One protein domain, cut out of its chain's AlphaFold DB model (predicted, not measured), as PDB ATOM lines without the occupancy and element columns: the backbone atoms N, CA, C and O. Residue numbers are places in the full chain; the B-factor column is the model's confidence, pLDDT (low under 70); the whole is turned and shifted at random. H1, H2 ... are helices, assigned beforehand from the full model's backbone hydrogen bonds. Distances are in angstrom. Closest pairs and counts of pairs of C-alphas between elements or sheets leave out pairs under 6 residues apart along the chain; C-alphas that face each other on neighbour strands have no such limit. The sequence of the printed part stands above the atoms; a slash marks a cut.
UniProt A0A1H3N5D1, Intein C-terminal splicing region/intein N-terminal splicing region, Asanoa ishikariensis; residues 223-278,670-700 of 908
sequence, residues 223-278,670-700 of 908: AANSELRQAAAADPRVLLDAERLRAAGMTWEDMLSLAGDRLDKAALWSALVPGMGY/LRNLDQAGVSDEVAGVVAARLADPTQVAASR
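This is residues 223 to 278 and 670 to 700 of the 908 residues of the protein "Intein C-terminal splicing region/intein N-terminal splicing region" of Asanoa ishikariensis (UniProt A0A1H3N5D1). Eight short helices follow one another along an elongated model: H1 to H4 cluster at one end, with H3 and H4 packed on H1 and H2 at the corner after it; H5 and H6 pack together in the middle of the length. H7 then leads outward to H8, and residues 691 to 700, of which 693 to 698 belong to H8, stick out at the other end. The printed part has 87 residues, with helices in the order H1 to H8 and no named strand; the class is all helix. It is only just compact, close to loose, with a radius of gyration of the C-alphas of 14.2 A, and spans 44 by 25 by 16 A.

H1, residues 223 to 234, and H2, residues 236 to 239, touch only at the corner, their closest C-alphas, Ala 232 and Val 238, being 6.0 A apart. H3, residues 242 to 247, touches residues 224 to 228 of H1 alone, at a steep tilt of 43 degrees, opposite ways; the closest C-alphas, Ala 224 and Ala 247, are 6.5 A apart. H4, residues 252 to 259, touches residues 229 to 233 of H1 alone, at a steep tilt of 39 degrees, the same way, with the C-alphas of Ala 232 and Leu 258 closest at 6.3 A. H4 also touches H2, where the closest C-alphas, Pro 236 and Ala 259, are 5.3 A apart. H5, residues 265 to 272, is close but not clearly touching to H3, with the C-alphas of Ala 242 and Ala 271 closest at 5.4 A. H5 touches H6, residues 672 to 676, with the C-alphas of Ala 266 and Ala 676 closest at 4.6 A. H7, residues 680 to 690, touches no helix, and neither does H8, residues 693 to 698; the closest C-alphas of these two, Arg 689 and Gln 695, are 6.9 A apart. H1 and H5 are apart. Every O i to N i+4 pair is within hydrogen-bond range in H1, H3, H4, H5, H6 and H8, against 6 of 7 in H7, while H2 is too short for such a pair.

H1 begins at C-alpha 223, (35.560, -14.991, -0.324), and is 16.8 A long from first to last C-alpha. H4 and H5 are each 10.5 A long, and H7 is 14.7 A. H8 ends at C-alpha 698, (1.268, -23.094, 1.797).

The C-alphas of Ala 234 and Pro 693 are the two farthest apart, at 44.6 A. Residues 279 to 669 are cut out and not printed, and C-alphas 278 and 670 are 10.9 A apart across the cut. Of the links that are printed whole, each is tight. The mean pLDDT of the printed part is 71.4, and 39 residues are under 70, among them residues 269 to 278, 670 to 675 and 692 to 700.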
ATOM      1  N   ALA A 223      34.264 -14.563  -0.853       84.25
ATOM      2  CA  ALA A 223      35.560 -14.991  -0.324       84.25
ATOM      3  C   ALA A 223      35.496 -16.412   0.267       84.25
ATOM      4  O   ALA A 223      36.249 -17.277  -0.177       84.25
ATOM      5  N   ALA A 224      34.554 -16.688   1.175       84.25
ATOM      6  CA  ALA A 224      34.330 -18.014   1.756       84.25
ATOM      7  C   ALA A 224      33.938 -19.057   0.692       84.25
ATOM      8  O   ALA A 224      34.349 -20.213   0.767       84.25
ATOM      9  N   ASN A 225      33.209 -18.655  -0.355       87.25
ATOM     10  CA  ASN A 225      32.920 -19.493  -1.516       87.25
ATOM     11  C   ASN A 225      34.197 -19.830  -2.299       87.25
ATOM     12  O   ASN A 225      34.400 -20.987  -2.656       87.25
ATOM     13  N   SER A 226      35.087 -18.860  -2.529       85.00
ATOM     14  CA  SER A 226      36.384 -19.101  -3.174       85.00
ATOM     15  C   SER A 226      37.291 -20.005  -2.331       85.00
ATOM     16  O   SER A 226      37.887 -20.948  -2.854       85.00
ATOM     17  N   GLU A 227      37.362 -19.769  -1.020       86.50
ATOM     18  CA  GLU A 227      38.192 -20.545  -0.094       86.50
ATOM     19  C   GLU A 227      37.657 -21.961   0.119       86.50
ATOM     20  O   GLU A 227      38.437 -22.907   0.051       86.50
ATOM     21  N   LEU A 228      36.340 -22.160   0.268       86.88
ATOM     22  CA  LEU A 228      35.770 -23.506   0.359       86.88
ATOM     23  C   LEU A 228      35.907 -24.272  -0.964       86.88
ATOM     24  O   LEU A 228      36.098 -25.483  -0.929       86.88
ATOM     25  N   ARG A 229      35.896 -23.600  -2.126       87.44
ATOM     26  CA  ARG A 229      36.233 -24.241  -3.413       87.44
ATOM     27  C   ARG A 229      37.693 -24.695  -3.465       87.44
ATOM     28  O   ARG A 229      37.953 -25.811  -3.907       87.44
ATOM     29  N   GLN A 230      38.630 -23.877  -2.986       86.12
ATOM     30  CA  GLN A 230      40.054 -24.233  -2.909       86.12
ATOM     31  C   GLN A 230      40.312 -25.356  -1.887       86.12
ATOM     32  O   GLN A 230      41.007 -26.323  -2.191       86.12
ATOM     33  N   ALA A 231      39.693 -25.283  -0.707       85.19
ATOM     34  CA  ALA A 231      39.794 -26.307   0.328       85.19
ATOM     35  C   ALA A 231      39.161 -27.634  -0.117       85.19
ATOM     36  O   ALA A 231      39.779 -28.681   0.045       85.19
ATOM     37  N   ALA A 232      37.981 -27.599  -0.747       85.50
ATOM     38  CA  ALA A 232      37.333 -28.790  -1.292       85.50
ATOM     39  C   ALA A 232      38.096 -29.390  -2.480       85.50
ATOM     40  O   ALA A 232      38.033 -30.601  -2.693       85.50
ATOM     41  N   ALA A 233      38.842 -28.589  -3.251       84.00
ATOM     42  CA  ALA A 233      39.761 -29.125  -4.250       84.00
ATOM     43  C   ALA A 233      40.849 -29.993  -3.588       84.00
ATOM     44  O   ALA A 233      41.099 -31.097  -4.073       84.00
ATOM     45  N   ALA A 234      41.412 -29.552  -2.454       83.62
ATOM     46  CA  ALA A 234      42.437 -30.282  -1.700       83.62
ATOM     47  C   ALA A 234      41.893 -31.498  -0.915       83.62
ATOM     48  O   ALA A 234      42.387 -32.609  -1.098       83.62
ATOM     49  N   ASP A 235      40.865 -31.316  -0.081       86.69
ATOM     50  CA  ASP A 235      40.161 -32.391   0.631       86.69
ATOM     51  C   ASP A 235      38.643 -32.159   0.548       86.69
ATOM     52  O   ASP A 235      38.124 -31.255   1.205       86.69
ATOM     53  N   PRO A 236      37.893 -32.964  -0.223       85.38
ATOM     54  CA  PRO A 236      36.466 -32.747  -0.411       85.38
ATOM     55  C   PRO A 236      35.645 -33.008   0.855       85.38
ATOM     56  O   PRO A 236      34.519 -32.522   0.918       85.38
ATOM     57  N   ARG A 237      36.168 -33.704   1.884       85.56
ATOM     58  CA  ARG A 237      35.436 -34.005   3.138       85.56
ATOM     59  C   ARG A 237      34.932 -32.753   3.860       85.56
ATOM     60  O   ARG A 237      33.941 -32.835   4.578       85.56
ATOM     61  N   VAL A 238      35.531 -31.588   3.599       85.31
ATOM     62  CA  VAL A 238      35.038 -30.272   4.055       85.31
ATOM     63  C   VAL A 238      33.633 -29.916   3.541       85.31
ATOM     64  O   VAL A 238      33.044 -28.957   4.025       85.31
ATOM     65  N   LEU A 239      33.091 -30.659   2.570       84.06
ATOM     66  CA  LEU A 239      31.731 -30.517   2.040       84.06
ATOM     67  C   LEU A 239      30.690 -31.375   2.784       84.06
ATOM     68  O   LEU A 239      29.506 -31.273   2.481       84.06
ATOM     69  N   LEU A 240      31.103 -32.210   3.745       81.94
ATOM     70  CA  LEU A 240      30.193 -32.875   4.694       81.94
ATOM     71  C   LEU A 240      29.862 -31.979   5.905       81.94
ATOM     72  O   LEU A 240      29.008 -32.316   6.720       81.94
ATOM     73  N   ASP A 241      30.540 -30.838   6.020       80.50
ATOM     74  CA  ASP A 241      30.341 -29.830   7.056       80.50
ATOM     75  C   ASP A 241      29.212 -28.874   6.634       80.50
ATOM     76  O   ASP A 241      29.375 -28.004   5.769       80.50
ATOM     77  N   ALA A 242      28.040 -29.059   7.244       64.50
ATOM     78  CA  ALA A 242      26.842 -28.278   6.953       64.50
ATOM     79  C   ALA A 242      27.016 -26.773   7.230       64.50
ATOM     80  O   ALA A 242      26.351 -25.961   6.583       64.50
ATOM     81  N   GLU A 243      27.904 -26.380   8.153       67.69
ATOM     82  CA  GLU A 243      28.160 -24.975   8.481       67.69
ATOM     83  C   GLU A 243      29.054 -24.305   7.436       67.69
ATOM     84  O   GLU A 243      28.735 -23.198   6.992       67.69
ATOM     85  N   ARG A 244      30.104 -24.992   6.961       78.62
ATOM     86  CA  ARG A 244      30.957 -24.512   5.856       78.62
ATOM     87  C   ARG A 244      30.168 -24.302   4.575       78.62
ATOM     88  O   ARG A 244      30.295 -23.246   3.954       78.62
ATOM     89  N   LEU A 245      29.331 -25.274   4.192       74.88
ATOM     90  CA  LEU A 245      28.446 -25.138   3.029       74.88
ATOM     91  C   LEU A 245      27.583 -23.875   3.142       74.88
ATOM     92  O   LEU A 245      27.473 -23.104   2.190       74.88
ATOM     93  N   ARG A 246      27.031 -23.635   4.334       68.38
ATOM     94  CA  ARG A 246      26.239 -22.450   4.671       68.38
ATOM     95  C   ARG A 246      27.029 -21.144   4.512       68.38
ATOM     96  O   ARG A 246      26.564 -20.254   3.808       68.38
ATOM     97  N   ALA A 247      28.200 -21.037   5.148       74.44
ATOM     98  CA  ALA A 247      29.039 -19.830   5.153       74.44
ATOM     99  C   ALA A 247      29.463 -19.416   3.740       74.44
ATOM    100  O   ALA A 247      29.386 -18.252   3.359       74.44
ATOM    101  N   ALA A 248      29.835 -20.403   2.928       79.19
ATOM    102  CA  ALA A 248      30.209 -20.216   1.536       79.19
ATOM    103  C   ALA A 248      29.022 -19.912   0.598       79.19
ATOM    104  O   ALA A 248      29.224 -19.859  -0.616       79.19
ATOM    105  N   GLY A 249      27.783 -19.801   1.099       68.94
ATOM    106  CA  GLY A 249      26.579 -19.693   0.265       68.94
ATOM    107  C   GLY A 249      26.405 -20.870  -0.702       68.94
ATOM    108  O   GLY A 249      25.781 -20.720  -1.755       68.94
ATOM    109  N   MET A 250      27.023 -22.015  -0.391       73.62
ATOM    110  CA  MET A 250      27.271 -23.097  -1.334       73.62
ATOM    111  C   MET A 250      25.953 -23.752  -1.733       73.62
ATOM    112  O   MET A 250      25.224 -24.294  -0.900       73.62
ATOM    113  N   THR A 251      25.635 -23.703  -3.025       64.81
ATOM    114  CA  THR A 251      24.453 -24.390  -3.543       64.81
ATOM    115  C   THR A 251      24.684 -25.906  -3.555       64.81
ATOM    116  O   THR A 251      25.826 -26.373  -3.512       64.81
ATOM    117  N   TRP A 252      23.614 -26.705  -3.607       64.94
ATOM    118  CA  TRP A 252      23.775 -28.161  -3.718       64.94
ATOM    119  C   TRP A 252      24.369 -28.532  -5.085       64.94
ATOM    120  O   TRP A 252      25.124 -29.496  -5.196       64.94
ATOM    121  N   GLU A 253      24.081 -27.726  -6.110       60.41
ATOM    122  CA  GLU A 253      24.683 -27.789  -7.436       60.41
ATOM    123  C   GLU A 253      26.208 -27.575  -7.369       60.41
ATOM    124  O   GLU A 253      26.972 -28.364  -7.930       60.41
ATOM    125  N   ASP A 254      26.665 -26.548  -6.642       70.50
ATOM    126  CA  ASP A 254      28.091 -26.276  -6.435       70.50
ATOM    127  C   ASP A 254      28.783 -27.383  -5.638       70.50
ATOM    128  O   ASP A 254      29.860 -27.838  -6.013       70.50
ATOM    129  N   MET A 255      28.181 -27.817  -4.532       76.25
ATOM    130  CA  MET A 255      28.787 -28.797  -3.635       76.25
ATOM    131  C   MET A 255      28.961 -30.166  -4.311       76.25
ATOM    132  O   MET A 255      30.038 -30.755  -4.195       76.25
ATOM    133  N   LEU A 256      27.988 -30.629  -5.104       73.62
ATOM    134  CA  LEU A 256      28.164 -31.832  -5.927       73.62
ATOM    135  C   LEU A 256      29.266 -31.652  -6.985       73.62
ATOM    136  O   LEU A 256      30.057 -32.567  -7.202       73.62
ATOM    137  N   SER A 257      29.349 -30.470  -7.606       76.88
ATOM    138  CA  SER A 257      30.386 -30.134  -8.593       76.88
ATOM    139  C   SER A 257      31.803 -30.136  -7.994       76.88
ATOM    140  O   SER A 257      32.760 -30.539  -8.651       76.88
ATOM    141  N   LEU A 258      31.946 -29.737  -6.725       80.50
ATOM    142  CA  LEU A 258      33.232 -29.664  -6.020       80.50
ATOM    143  C   LEU A 258      33.655 -30.993  -5.391       80.50
ATOM    144  O   LEU A 258      34.844 -31.320  -5.385       80.50
ATOM    145  N   ALA A 259      32.708 -31.778  -4.876       82.31
ATOM    146  CA  ALA A 259      32.995 -33.126  -4.404       82.31
ATOM    147  C   ALA A 259      33.422 -34.032  -5.572       82.31
ATOM    148  O   ALA A 259      34.428 -34.746  -5.475       82.31
ATOM    149  N   GLY A 260      32.680 -33.975  -6.684       75.44
ATOM    150  CA  GLY A 260      32.748 -34.982  -7.737       75.44
ATOM    151  C   GLY A 260      32.373 -36.359  -7.181       75.44
ATOM    152  O   GLY A 260      31.505 -36.478  -6.318       75.44
ATOM    153  N   ASP A 261      33.075 -37.398  -7.624       77.31
ATOM    154  CA  ASP A 261      32.908 -38.770  -7.119       77.31
ATOM    155  C   ASP A 261      33.858 -39.109  -5.950       77.31
ATOM    156  O   ASP A 261      34.024 -40.269  -5.587       77.31
ATOM    157  N   ARG A 262      34.498 -38.097  -5.342       80.44
ATOM    158  CA  ARG A 262      35.471 -38.267  -4.242       80.44
ATOM    159  C   ARG A 262      34.829 -38.387  -2.853       80.44
ATOM    160  O   ARG A 262      35.542 -38.501  -1.858       80.44
ATOM    161  N   LEU A 263      33.503 -38.319  -2.779       81.38
ATOM    162  CA  LEU A 263      32.706 -38.504  -1.571       81.38
ATOM    163  C   LEU A 263      31.436 -39.282  -1.886       81.38
ATOM    164  O   LEU A 263      30.893 -39.197  -2.989       81.38
ATOM    165  N   ASP A 264      30.931 -39.973  -0.869       80.69
ATOM    166  CA  ASP A 264      29.588 -40.527  -0.909       80.69
ATOM    167  C   ASP A 264      28.525 -39.417  -1.002       80.69
ATOM    168  O   ASP A 264      28.569 -38.392  -0.311       80.69
ATOM    169  N   LYS A 265      27.540 -39.657  -1.865       76.75
ATOM    170  CA  LYS A 265      26.445 -38.732  -2.140       76.75
ATOM    171  C   LYS A 265      25.363 -38.819  -1.060       76.75
ATOM    172  O   LYS A 265      24.753 -37.785  -0.795       76.75
ATOM    173  N   ALA A 266      25.170 -39.958  -0.381       72.88
ATOM    174  CA  ALA A 266      24.226 -40.052   0.740       72.88
ATOM    175  C   ALA A 266      24.657 -39.147   1.903       72.88
ATOM    176  O   ALA A 266      23.842 -38.385   2.427       72.88
ATOM    177  N   ALA A 267      25.943 -39.172   2.261       75.69
ATOM    178  CA  ALA A 267      26.541 -38.334   3.292       75.69
ATOM    179  C   ALA A 267      26.451 -36.839   2.944       75.69
ATOM    180  O   ALA A 267      25.984 -36.049   3.766       75.69
ATOM    181  N   LEU A 268      26.807 -36.455   1.710       74.31
ATOM    182  CA  LEU A 268      26.664 -35.080   1.210       74.31
ATOM    183  C   LEU A 268      25.214 -34.580   1.319       74.31
ATOM    184  O   LEU A 268      24.956 -33.502   1.856       74.31
ATOM    185  N   TRP A 269      24.244 -35.371   0.858       67.69
ATOM    186  CA  TRP A 269      22.833 -34.988   0.929       67.69
ATOM    187  C   TRP A 269      22.271 -34.995   2.352       67.69
ATOM    188  O   TRP A 269      21.458 -34.132   2.677       67.69
ATOM    189  N   SER A 270      22.739 -35.888   3.221       69.75
ATOM    190  CA  SER A 270      22.354 -35.906   4.638       69.75
ATOM    191  C   SER A 270      22.888 -34.679   5.387       69.75
ATOM    192  O   SER A 270      22.146 -34.084   6.163       69.75
ATOM    193  N   ALA A 271      24.115 -34.233   5.089       66.50
ATOM    194  CA  ALA A 271      24.666 -32.974   5.598       66.50
ATOM    195  C   ALA A 271      23.883 -31.741   5.105       66.50
ATOM    196  O   ALA A 271      23.770 -30.745   5.819       66.50
ATOM    197  N   LEU A 272      23.290 -31.807   3.906       62.94
ATOM    198  CA  LEU A 272      22.426 -30.744   3.395       62.94
ATOM    199  C   LEU A 272      21.047 -30.695   4.064       62.94
ATOM    200  O   LEU A 272      20.549 -29.591   4.249       62.94
ATOM    201  N   VAL A 273      20.407 -31.812   4.432       57.16
ATOM    202  CA  VAL A 273      18.997 -31.813   4.899       57.16
ATOM    203  C   VAL A 273      18.688 -30.826   6.049       57.16
ATOM    204  O   VAL A 273      17.640 -30.179   5.969       57.16
ATOM    205  N   PRO A 274      19.551 -30.620   7.067       51.97
ATOM    206  CA  PRO A 274      19.337 -29.599   8.105       51.97
ATOM    207  C   PRO A 274      19.488 -28.145   7.620       51.97
ATOM    208  O   PRO A 274      18.849 -27.248   8.169       51.97
ATOM    209  N   GLY A 275      20.333 -27.903   6.610       46.28
ATOM    210  CA  GLY A 275      20.580 -26.582   6.006       46.28
ATOM    211  C   GLY A 275      19.747 -26.293   4.748       46.28
ATOM    212  O   GLY A 275      19.681 -25.155   4.284       46.28
ATOM    213  N   MET A 276      19.087 -27.309   4.188       50.81
ATOM    214  CA  MET A 276      18.146 -27.194   3.082       50.81
ATOM    215  C   MET A 276      16.927 -26.416   3.558       50.81
ATOM    216  O   MET A 276      16.106 -26.926   4.318       50.81
ATOM    217  N   GLY A 277      16.808 -25.184   3.062       48.38
ATOM    218  CA  GLY A 277      15.754 -24.254   3.438       48.38
ATOM    219  C   GLY A 277      14.372 -24.904   3.487       48.38
ATOM    220  O   GLY A 277      13.799 -25.281   2.470       48.38
ATOM    221  N   TYR A 278      13.841 -24.973   4.699       47.91
ATOM    222  CA  TYR A 278      12.431 -24.836   5.043       47.91
ATOM    223  C   TYR A 278      12.328 -24.036   6.379       47.91
ATOM    224  O   TYR A 278      11.233 -23.948   6.926       47.91
ATOM    225  N   LEU A 670      13.522 -30.966  -2.601       58.75
ATOM    226  CA  LEU A 670      13.257 -32.482  -2.680       58.75
ATOM    227  C   LEU A 670      14.216 -33.512  -3.461       58.75
ATOM    228  O   LEU A 670      15.032 -34.160  -2.815       58.75
ATOM    229  N   ARG A 671      14.067 -33.789  -4.792       59.56
ATOM    230  CA  ARG A 671      14.423 -35.062  -5.554       59.56
ATOM    231  C   ARG A 671      15.711 -35.821  -5.180       59.56
ATOM    232  O   ARG A 671      15.712 -37.048  -5.108       59.56
ATOM    233  N   ASN A 672      16.827 -35.108  -5.081       60.09
ATOM    234  CA  ASN A 672      18.167 -35.692  -5.209       60.09
ATOM    235  C   ASN A 672      18.555 -36.606  -4.033       60.09
ATOM    236  O   ASN A 672      19.426 -37.458  -4.188       60.09
ATOM    237  N   LEU A 673      17.852 -36.470  -2.903       64.69
ATOM    238  CA  LEU A 673      17.931 -37.350  -1.735       64.69
ATOM    239  C   LEU A 673      17.781 -38.836  -2.105       64.69
ATOM    240  O   LEU A 673      18.447 -39.688  -1.522       64.69
ATOM    241  N   ASP A 674      16.934 -39.149  -3.091       69.44
ATOM    242  CA  ASP A 674      16.658 -40.535  -3.471       69.44
ATOM    243  C   ASP A 674      17.818 -41.177  -4.236       69.44
ATOM    244  O   ASP A 674      18.278 -42.263  -3.898       69.44
ATOM    245  N   GLN A 675      18.343 -40.460  -5.236       69.06
ATOM    246  CA  GLN A 675      19.490 -40.901  -6.039       69.06
ATOM    247  C   GLN A 675      20.796 -40.911  -5.238       69.06
ATOM    248  O   GLN A 675      21.739 -41.604  -5.607       69.06
ATOM    249  N   ALA A 676      20.845 -40.142  -4.151       70.62
ATOM    250  CA  ALA A 676      21.928 -40.160  -3.186       70.62
ATOM    251  C   ALA A 676      21.904 -41.398  -2.277       70.62
ATOM    252  O   ALA A 676      22.951 -41.755  -1.758       70.62
ATOM    253  N   GLY A 677      20.751 -42.049  -2.084       72.94
ATOM    254  CA  GLY A 677      20.632 -43.211  -1.199       72.94
ATOM    255  C   GLY A 677      20.621 -42.868   0.295       72.94
ATOM    256  O   GLY A 677      21.143 -43.643   1.091       72.94
ATOM    257  N   VAL A 678      20.039 -41.726   0.692       76.56
ATOM    258  CA  VAL A 678      19.934 -41.344   2.117       76.56
ATOM    259  C   VAL A 678      19.195 -42.401   2.956       76.56
ATOM    260  O   VAL A 678      18.371 -43.168   2.438       76.56
ATOM    261  N   SER A 679      19.485 -42.433   4.261       75.81
ATOM    262  CA  SER A 679      18.867 -43.375   5.203       75.81
ATOM    263  C   SER A 679      17.350 -43.188   5.291       75.81
ATOM    264  O   SER A 679      16.822 -42.100   5.046       75.81
ATOM    265  N   ASP A 680      16.631 -44.245   5.672       74.12
ATOM    266  CA  ASP A 680      15.169 -44.193   5.792       74.12
ATOM    267  C   ASP A 680      14.684 -43.273   6.925       74.12
ATOM    268  O   ASP A 680      13.578 -42.744   6.853       74.12
ATOM    269  N   GLU A 681      15.533 -42.985   7.915       70.62
ATOM    270  CA  GLU A 681      15.305 -41.947   8.927       70.62
ATOM    271  C   GLU A 681      15.292 -40.541   8.296       70.62
ATOM    272  O   GLU A 681      14.317 -39.797   8.432       70.62
ATOM    273  N   VAL A 682      16.329 -40.202   7.518       63.97
ATOM    274  CA  VAL A 682      16.424 -38.926   6.785       63.97
ATOM    275  C   VAL A 682      15.305 -38.809   5.744       63.97
ATOM    276  O   VAL A 682      14.688 -37.748   5.608       63.97
ATOM    277  N   ALA A 683      14.989 -39.900   5.040       71.69
ATOM    278  CA  ALA A 683      13.868 -39.943   4.109       71.69
ATOM    279  C   ALA A 683      12.519 -39.752   4.826       71.69
ATOM    280  O   ALA A 683      11.682 -38.990   4.344       71.69
ATOM    281  N   GLY A 684      12.327 -40.368   5.998       68.00
ATOM    282  CA  GLY A 684      11.119 -40.264   6.820       68.00
ATOM    283  C   GLY A 684      10.808 -38.833   7.269       68.00
ATOM    284  O   GLY A 684       9.667 -38.381   7.143       68.00
ATOM    285  N   VAL A 685      11.825 -38.077   7.701       62.75
ATOM    286  CA  VAL A 685      11.689 -36.653   8.073       62.75
ATOM    287  C   VAL A 685      11.180 -35.802   6.902       62.75
ATOM    288  O   VAL A 685      10.377 -34.885   7.095       62.75
ATOM    289  N   VAL A 686      11.620 -36.097   5.675       66.75
ATOM    290  CA  VAL A 686      11.172 -35.384   4.468       66.75
ATOM    291  C   VAL A 686       9.797 -35.884   4.012       66.75
ATOM    292  O   VAL A 686       8.929 -35.070   3.698       66.75
ATOM    293  N   ALA A 687       9.553 -37.195   4.048       74.19
ATOM    294  CA  ALA A 687       8.280 -37.829   3.714       74.19
ATOM    295  C   ALA A 687       7.111 -37.275   4.548       74.19
ATOM    296  O   ALA A 687       6.084 -36.893   3.984       74.19
ATOM    297  N   ALA A 688       7.285 -37.148   5.868       68.94
ATOM    298  CA  ALA A 688       6.269 -36.589   6.760       68.94
ATOM    299  C   ALA A 688       5.883 -35.143   6.392       68.94
ATOM    300  O   ALA A 688       4.709 -34.785   6.426       68.94
ATOM    301  N   ARG A 689       6.856 -34.319   5.973       62.25
ATOM    302  CA  ARG A 689       6.635 -32.915   5.567       62.25
ATOM    303  C   ARG A 689       5.995 -32.773   4.181       62.25
ATOM    304  O   ARG A 689       5.405 -31.733   3.897       62.25
ATOM    305  N   LEU A 690       6.115 -33.785   3.318       69.06
ATOM    306  CA  LEU A 690       5.461 -33.828   2.003       69.06
ATOM    307  C   LEU A 690       3.984 -34.220   2.110       69.06
ATOM    308  O   LEU A 690       3.160 -33.682   1.376       69.06
ATOM    309  N   ALA A 691       3.661 -35.127   3.034       77.81
ATOM    310  CA  ALA A 691       2.299 -35.585   3.302       77.81
ATOM    311  C   ALA A 691       1.476 -34.620   4.185       77.81
ATOM    312  O   ALA A 691       0.328 -34.919   4.497       77.81
ATOM    313  N   ASP A 692       2.029 -33.478   4.607       69.56
ATOM    314  CA  ASP A 692       1.319 -32.495   5.430       69.56
ATOM    315  C   ASP A 692       0.415 -31.587   4.555       69.56
ATOM    316  O   ASP A 692       0.919 -30.873   3.676       69.56
ATOM    317  N   PRO A 693      -0.915 -31.549   4.782       67.94
ATOM    318  CA  PRO A 693      -1.846 -30.763   3.965       67.94
ATOM    319  C   PRO A 693      -1.627 -29.247   4.075       67.94
ATOM    320  O   PRO A 693      -1.859 -28.515   3.110       67.94
ATOM    321  N   THR A 694      -1.154 -28.768   5.226       56.09
ATOM    322  CA  THR A 694      -0.848 -27.356   5.486       56.09
ATOM    323  C   THR A 694       0.393 -26.938   4.709       56.09
ATOM    324  O   THR A 694       0.387 -25.899   4.047       56.09
ATOM    325  N   GLN A 695       1.438 -27.775   4.724       57.91
ATOM    326  CA  GLN A 695       2.647 -27.570   3.926       57.91
ATOM    327  C   GLN A 695       2.320 -27.584   2.432       57.91
ATOM    328  O   GLN A 695       2.722 -26.667   1.714       57.91
ATOM    329  N   VAL A 696       1.544 -28.566   1.954       58.78
ATOM    330  CA  VAL A 696       1.115 -28.648   0.547       58.78
ATOM    331  C   VAL A 696       0.411 -27.357   0.116       58.78
ATOM    332  O   VAL A 696       0.854 -26.734  -0.858       58.78
ATOM    333  N   ALA A 697      -0.592 -26.902   0.876       57.75
ATOM    334  CA  ALA A 697      -1.341 -25.678   0.592       57.75
ATOM    335  C   ALA A 697      -0.458 -24.414   0.620       57.75
ATOM    336  O   ALA A 697      -0.449 -23.637  -0.341       57.75
ATOM    337  N   ALA A 698       0.346 -24.227   1.673       49.78
ATOM    338  CA  ALA A 698       1.268 -23.094   1.797       49.78
ATOM    339  C   ALA A 698       2.311 -23.064   0.663       49.78
ATOM    340  O   ALA A 698       2.703 -21.995   0.188       49.78
ATOM    341  N   SER A 699       2.725 -24.236   0.174       50.28
ATOM    342  CA  SER A 699       3.732 -24.382  -0.880       50.28
ATOM    343  C   SER A 699       3.240 -24.054  -2.302       50.28
ATOM    344  O   SER A 699       4.060 -24.045  -3.236       50.28
ATOM    345  N   ARG A 700       1.927 -23.798  -2.468       52.50
ATOM    346  CA  ARG A 700       1.226 -23.438  -3.720       52.50
ATOM    347  C   ARG A 700       1.647 -24.293  -4.927       52.50
ATOM    348  O   ARG A 700       1.991 -23.756  -5.982       52.50
TER     349      ARG A 700